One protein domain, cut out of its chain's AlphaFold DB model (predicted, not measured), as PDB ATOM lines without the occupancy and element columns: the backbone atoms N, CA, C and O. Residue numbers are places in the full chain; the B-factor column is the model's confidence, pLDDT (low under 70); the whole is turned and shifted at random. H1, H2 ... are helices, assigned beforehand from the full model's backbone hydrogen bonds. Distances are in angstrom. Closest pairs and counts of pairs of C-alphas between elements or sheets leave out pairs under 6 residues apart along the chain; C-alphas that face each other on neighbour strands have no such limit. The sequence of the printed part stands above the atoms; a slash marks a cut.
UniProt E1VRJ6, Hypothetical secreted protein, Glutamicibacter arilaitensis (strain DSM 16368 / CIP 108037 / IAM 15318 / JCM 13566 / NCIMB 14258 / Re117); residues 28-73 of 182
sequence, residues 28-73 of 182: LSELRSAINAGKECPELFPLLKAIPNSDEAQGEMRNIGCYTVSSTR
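This is residues 28 to 73 of the 182 residues of the protein "Hypothetical secreted protein" of Glutamicibacter arilaitensis (strain DSM 16368 / CIP 108037 / IAM 15318 / JCM 13566 / NCIMB 14258 / Re117) (UniProt E1VRJ6). Three short helices of equal length stand side by side as a small up-and-down bundle, their centres at the corners of a triangle and their lines nearly parallel. H1 and H2 are the closer pair and H3 sits more loosely beside them, while residues 64 to 73, with no named element, wind past the end of the bundle where H3 ends and H2 begins. The printed part has 46 residues with three named helices, in the order H1, H2, H3, and no named strand; its class is all helix. It is compact, with a radius of gyration of the C-alphas of 9.1 A, and rounded, spanning 23 by 19 by 17 A.

Start with H1, residues 28 to 36, and look across to H2, residues 41 to 49: they touch, closest at the C-alphas of Leu 31 and Leu 47, 5.8 A apart. These two form a helical hairpin, running opposite ways at a shallow tilt of 8 degrees. Next find H3, residues 55 to 63, which forms a second helical hairpin with H2, at a shallow tilt of 7 degrees, opposite ways. H2 and H3 only just touch, with 3 pairs of C-alphas within 8 A, the closest being those of Leu 48 and Ala 57 at 6.3 A. H1 and H3 also only just touch, with 3 such pairs, closest at the C-alphas of Leu 28 and Ala 57, 6.3 A apart; they run the same way at a shallow tilt of 5 degrees. The helix packing is mostly aligned, the helices touching at shallow tilts. In H1 and H3 every O i to N i+4 pair is within hydrogen-bond range; in H2 3 of 5 are.

Find C-alpha 28 at (628.267, 370.420, 472.268); from there H1 runs 12.3 A to C-alpha 36. H2 runs 12.4 A from C-alpha 41 at (629.976, 376.908, 458.536) to C-alpha 49. H3 runs 12.5 A from C-alpha 55 to C-alpha 63 at (639.527, 373.227, 463.821).

Look for the two C-alphas farthest apart at Pro 52 and Thr 72, 23.5 A. The printed part has no cut, and both links between helices are tight. The mean pLDDT of the printed part is 88.0, and residue 53 alone is under 70.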
ATOM      1  N   LEU A  28     626.943 370.613 472.857       86.62
ATOM      2  CA  LEU A  28     628.267 370.420 472.268       86.62
ATOM      3  C   LEU A  28     628.366 369.085 471.512       86.62
ATOM      4  O   LEU A  28     628.950 369.026 470.429       86.62
ATOM      5  N   SER A  29     627.755 368.016 472.023       86.00
ATOM      6  CA  SER A  29     627.638 366.742 471.296       86.00
ATOM      7  C   SER A  29     626.879 366.889 469.969       86.00
ATOM      8  O   SER A  29     627.247 366.259 468.972       86.00
ATOM      9  N   GLU A  30     625.851 367.738 469.926       91.94
ATOM     10  CA  GLU A  30     625.109 368.041 468.698       91.94
ATOM     11  C   GLU A  30     625.972 368.805 467.686       91.94
ATOM     12  O   GLU A  30     626.017 368.423 466.513       91.94
ATOM     13  N   LEU A  31     626.729 369.812 468.141       92.12
ATOM     14  CA  LEU A  31     627.700 370.521 467.305       92.12
ATOM     15  C   LEU A  31     628.739 369.555 466.718       92.12
ATOM     16  O   LEU A  31     628.910 369.513 465.502       92.12
ATOM     17  N   ARG A  32     629.370 368.718 467.549       89.00
ATOM     18  CA  ARG A  32     630.344 367.701 467.107       89.00
ATOM     19  C   ARG A  32     629.754 366.742 466.077       89.00
ATOM     20  O   ARG A  32     630.385 366.429 465.070       89.00
ATOM     21  N   SER A  33     628.519 366.299 466.294       89.88
ATOM     22  CA  SER A  33     627.820 365.419 465.352       89.88
ATOM     23  C   SER A  33     627.579 366.104 464.006       89.88
ATOM     24  O   SER A  33     627.769 365.486 462.960       89.88
ATOM     25  N   ALA A  34     627.205 367.384 464.012       93.62
ATOM     26  CA  ALA A  34     627.030 368.175 462.799       93.62
ATOM     27  C   ALA A  34     628.358 368.431 462.065       93.62
ATOM     28  O   ALA A  34     628.402 368.346 460.836       93.62
ATOM     29  N   ILE A  35     629.441 368.680 462.804       90.19
ATOM     30  CA  ILE A  35     630.793 368.818 462.252       90.19
ATOM     31  C   ILE A  35     631.202 367.538 461.524       90.19
ATOM     32  O   ILE A  35     631.593 367.616 460.357       90.19
ATOM     33  N   ASN A  36     631.041 366.381 462.175       84.50
ATOM     34  CA  ASN A  36     631.365 365.060 461.627       84.50
ATOM     35  C   ASN A  36     630.476 364.667 460.441       84.50
ATOM     36  O   ASN A  36     630.902 363.921 459.565       84.50
ATOM     37  N   ALA A  37     629.247 365.180 460.391       89.44
ATOM     38  CA  ALA A  37     628.355 365.018 459.246       89.44
ATOM     39  C   ALA A  37     628.736 365.908 458.046       89.44
ATOM     40  O   ALA A  37     628.074 365.837 457.013       89.44
ATOM     41  N   GLY A  38     629.770 366.747 458.173       89.62
ATOM     42  CA  GLY A  38     630.253 367.612 457.099       89.62
ATOM     43  C   GLY A  38     629.384 368.843 456.843       89.62
ATOM     44  O   GLY A  38     629.401 369.357 455.732       89.62
ATOM     45  N   LYS A  39     628.611 369.317 457.831       94.06
ATOM     46  CA  LYS A  39     627.813 370.546 457.669       94.06
ATOM     47  C   LYS A  39     628.693 371.771 457.436       94.06
ATOM     48  O   LYS A  39     629.744 371.889 458.062       94.06
ATOM     49  N   GLU A  40     628.235 372.708 456.614       94.69
ATOM     50  CA  GLU A  40     628.989 373.925 456.301       94.69
ATOM     51  C   GLU A  40     628.949 374.949 457.446       94.69
ATOM     52  O   GLU A  40     628.043 374.933 458.283       94.69
ATOM     53  N   CYS A  41     629.900 375.894 457.474       93.62
ATOM     54  CA  CYS A  41     629.976 376.908 458.536       93.62
ATOM     55  C   CYS A  41     628.632 377.621 458.812       93.62
ATOM     56  O   CYS A  41     628.241 377.665 459.982       93.62
ATOM     57  N   PRO A  42     627.854 378.102 457.813       96.69
ATOM     58  CA  PRO A  42     626.556 378.733 458.070       96.69
ATOM     59  C   PRO A  42     625.578 377.865 458.877       96.69
ATOM     60  O   PRO A  42     624.769 378.394 459.636       96.69
ATOM     61  N   GLU A  43     625.646 376.540 458.726       96.44
ATOM     62  CA  GLU A  43     624.769 375.586 459.411       96.44
ATOM     63  C   GLU A  43     625.233 375.265 460.837       96.44
ATOM     64  O   GLU A  43     624.430 374.836 461.667       96.44
ATOM     65  N   LEU A  44     626.516 375.477 461.136       95.00
ATOM     66  CA  LEU A  44     627.122 375.188 462.435       95.00
ATOM     67  C   LEU A  44     627.013 376.361 463.417       95.00
ATOM     68  O   LEU A  44     626.828 376.151 464.613       95.00
ATOM     69  N   PHE A  45     627.053 377.606 462.933       94.19
ATOM     70  CA  PHE A  45     626.936 378.798 463.787       94.19
ATOM     71  C   PHE A  45     625.635 378.878 464.614       94.19
ATOM     72  O   PHE A  45     625.696 379.314 465.767       94.19
ATOM     73  N   PRO A  46     624.459 378.458 464.108       94.50
ATOM     74  CA  PRO A  46     623.258 378.342 464.931       94.50
ATOM     75  C   PRO A  46     623.418 377.360 466.098       94.50
ATOM     76  O   PRO A  46     622.936 377.654 467.191       94.50
ATOM     77  N   LEU A  47     624.117 376.238 465.885       94.38
ATOM     78  CA  LEU A  47     624.409 375.253 466.934       94.38
ATOM     79  C   LEU A  47     625.377 375.840 467.961       94.38
ATOM     80  O   LEU A  47     625.098 375.789 469.152       94.38
ATOM     81  N   LEU A  48     626.445 376.501 467.505       91.94
ATOM     82  CA  LEU A  48     627.386 377.219 468.368       91.94
ATOM     83  C   LEU A  48     626.675 378.246 469.265       91.94
ATOM     84  O   LEU A  48     626.942 378.314 470.459       91.94
ATOM     85  N   LYS A  49     625.730 379.021 468.715       90.50
ATOM     86  CA  LYS A  49     624.969 380.033 469.471       90.50
ATOM     87  C   LYS A  49     624.100 379.429 470.582       90.50
ATOM     88  O   LYS A  49     623.792 380.125 471.548       90.50
ATOM     89  N   ALA A  50     623.690 378.170 470.445       90.31
ATOM     90  CA  ALA A  50     622.937 377.455 471.471       90.31
ATOM     91  C   ALA A  50     623.819 376.977 472.640       90.31
ATOM     92  O   ALA A  50     623.282 376.571 473.670       90.31
ATOM     93  N   ILE A  51     625.149 377.052 472.506       88.75
ATOM     94  CA  ILE A  51     626.118 376.657 473.528       88.75
ATOM     95  C   ILE A  51     626.623 377.927 474.237       88.75
ATOM     96  O   ILE A  51     627.426 378.677 473.675       88.75
ATOM     97  N   PRO A  52     626.153 378.229 475.460       77.94
ATOM     98  CA  PRO A  52     626.520 379.464 476.143       77.94
ATOM     99  C   PRO A  52     628.005 379.461 476.525       77.94
ATOM    100  O   PRO A  52     628.441 378.595 477.276       77.94
ATOM    101  N   ASN A  53     628.755 380.458 476.037       66.81
ATOM    102  CA  ASN A  53     630.152 380.748 476.398       66.81
ATOM    103  C   ASN A  53     631.061 379.508 476.472       66.81
ATOM    104  O   ASN A  53     631.847 379.364 477.404       66.81
ATOM    105  N   SER A  54     630.931 378.600 475.503       78.62
ATOM    106  CA  SER A  54     631.792 377.425 475.431       78.62
ATOM    107  C   SER A  54     632.983 377.716 474.539       78.62
ATOM    108  O   SER A  54     632.907 377.679 473.310       78.62
ATOM    109  N   ASP A  55     634.091 377.991 475.209       74.12
ATOM    110  CA  ASP A  55     635.429 377.960 474.648       74.12
ATOM    111  C   ASP A  55     635.621 376.680 473.816       74.12
ATOM    112  O   ASP A  55     635.970 376.772 472.640       74.12
ATOM    113  N   GLU A  56     635.263 375.515 474.367       76.12
ATOM    114  CA  GLU A  56     635.301 374.206 473.696       76.12
ATOM    115  C   GLU A  56     634.598 374.203 472.327       76.12
ATOM    116  O   GLU A  56     635.207 373.863 471.313       76.12
ATOM    117  N   ALA A  57     633.356 374.684 472.252       85.62
ATOM    118  CA  ALA A  57     632.609 374.766 470.998       85.62
ATOM    119  C   ALA A  57     633.257 375.706 469.964       85.62
ATOM    120  O   ALA A  57     633.212 375.438 468.762       85.62
ATOM    121  N   GLN A  58     633.881 376.798 470.413       84.12
ATOM    122  CA  GLN A  58     634.631 377.697 469.531       84.12
ATOM    123  C   GLN A  58     635.898 377.025 468.988       84.12
ATOM    124  O   GLN A  58     636.253 377.243 467.831       84.12
ATOM    125  N   GLY A  59     636.569 376.193 469.788       79.06
ATOM    126  CA  GLY A  59     637.706 375.387 469.338       79.06
ATOM    127  C   GLY A  59     637.327 374.420 468.223       79.06
ATOM    128  O   GLY A  59     637.994 374.393 467.193       79.06
ATOM    129  N   GLU A  60     636.211 373.706 468.381       85.31
ATOM    130  CA  GLU A  60     635.676 372.800 467.352       85.31
ATOM    131  C   GLU A  60     635.420 373.529 466.023       85.31
ATOM    132  O   GLU A  60     635.756 373.032 464.950       85.31
ATOM    133  N   MET A  61     634.882 374.751 466.087       89.69
ATOM    134  CA  MET A  61     634.650 375.591 464.908       89.69
ATOM    135  C   MET A  61     635.958 376.064 464.258       89.69
ATOM    136  O   MET A  61     636.076 376.052 463.030       89.69
ATOM    137  N   ARG A  62     636.966 376.435 465.057       84.12
ATOM    138  CA  ARG A  62     638.295 376.817 464.549       84.12
ATOM    139  C   ARG A  62     639.010 375.654 463.863       84.12
ATOM    140  O   ARG A  62     639.593 375.881 462.805       84.12
ATOM    141  N   ASN A  63     638.905 374.433 464.395       78.69
ATOM    142  CA  ASN A  63     639.527 373.227 463.821       78.69
ATOM    143  C   ASN A  63     639.129 372.996 462.360       78.69
ATOM    144  O   ASN A  63     639.916 372.484 461.565       78.69
ATOM    145  N   ILE A  64     637.909 373.393 461.999       85.44
ATOM    146  CA  ILE A  64     637.364 373.226 460.652       85.44
ATOM    147  C   ILE A  64     637.434 374.487 459.789       85.44
ATOM    148  O   ILE A  64     636.911 374.498 458.678       85.44
ATOM    149  N   GLY A  65     638.092 375.545 460.269       85.38
ATOM    150  CA  GLY A  65     638.215 376.820 459.558       85.38
ATOM    151  C   GLY A  65     636.958 377.698 459.608       85.38
ATOM    152  O   GLY A  65     636.843 378.657 458.845       85.38
ATOM    153  N   CYS A  66     636.005 377.411 460.500       90.44
ATOM    154  CA  CYS A  66     634.778 378.192 460.651       90.44
ATOM    155  C   CYS A  66     634.950 379.342 461.654       90.44
ATOM    156  O   CYS A  66     634.572 379.233 462.819       90.44
ATOM    157  N   TYR A  67     635.467 380.481 461.187       86.50
ATOM    158  CA  TYR A  67     635.637 381.697 462.002       86.50
ATOM    159  C   TYR A  67     634.411 382.619 461.976       86.50
ATOM    160  O   TYR A  67     634.131 383.321 462.945       86.50
ATOM    161  N   THR A  68     633.658 382.618 460.872       88.38
ATOM    162  CA  THR A  68     632.413 383.377 460.705       88.38
ATOM    163  C   THR A  68     631.364 382.549 459.965       88.38
ATOM    164  O   THR A  68     631.673 381.538 459.331       88.38
ATOM    165  N   VAL A  69     630.106 383.006 459.985       90.00
ATOM    166  CA  VAL A  69     629.009 382.394 459.209       90.00
ATOM    167  C   VAL A  69     629.290 382.322 457.706       90.00
ATOM    168  O   VAL A  69     628.642 381.546 457.022       90.00
ATOM    169  N   SER A  70     630.221 383.127 457.186       91.38
ATOM    170  CA  SER A  70     630.601 383.155 455.772       91.38
ATOM    171  C   SER A  70     631.938 382.466 455.489       91.38
ATOM    172  O   SER A  70     632.401 382.503 454.351       91.38
ATOM    173  N   SER A  71     632.601 381.903 456.503       90.94
ATOM    174  CA  SER A  71     633.805 381.098 456.302       90.94
ATOM    175  C   SER A  71     633.487 379.859 455.467       90.94
ATOM    176  O   SER A  71     632.371 379.345 455.485       90.94
ATOM    177  N   THR A  72     634.489 379.376 454.737       89.94
ATOM    178  CA  THR A  72     634.455 378.061 454.088       89.94
ATOM    179  C   THR A  72     635.220 377.080 454.961       89.94
ATOM    180  O   THR A  72     636.240 377.455 455.543       89.94
ATOM    181  N   ARG A  73     634.735 375.840 455.060       89.81
ATOM    182  CA  ARG A  73     635.458 374.789 455.773       89.81
ATOM    183  C   ARG A  73     636.771 374.463 455.079       89.81
ATOM    184  O   ARG A  73     636.820 374.360 453.858       89.81
TER     185      ARG A  73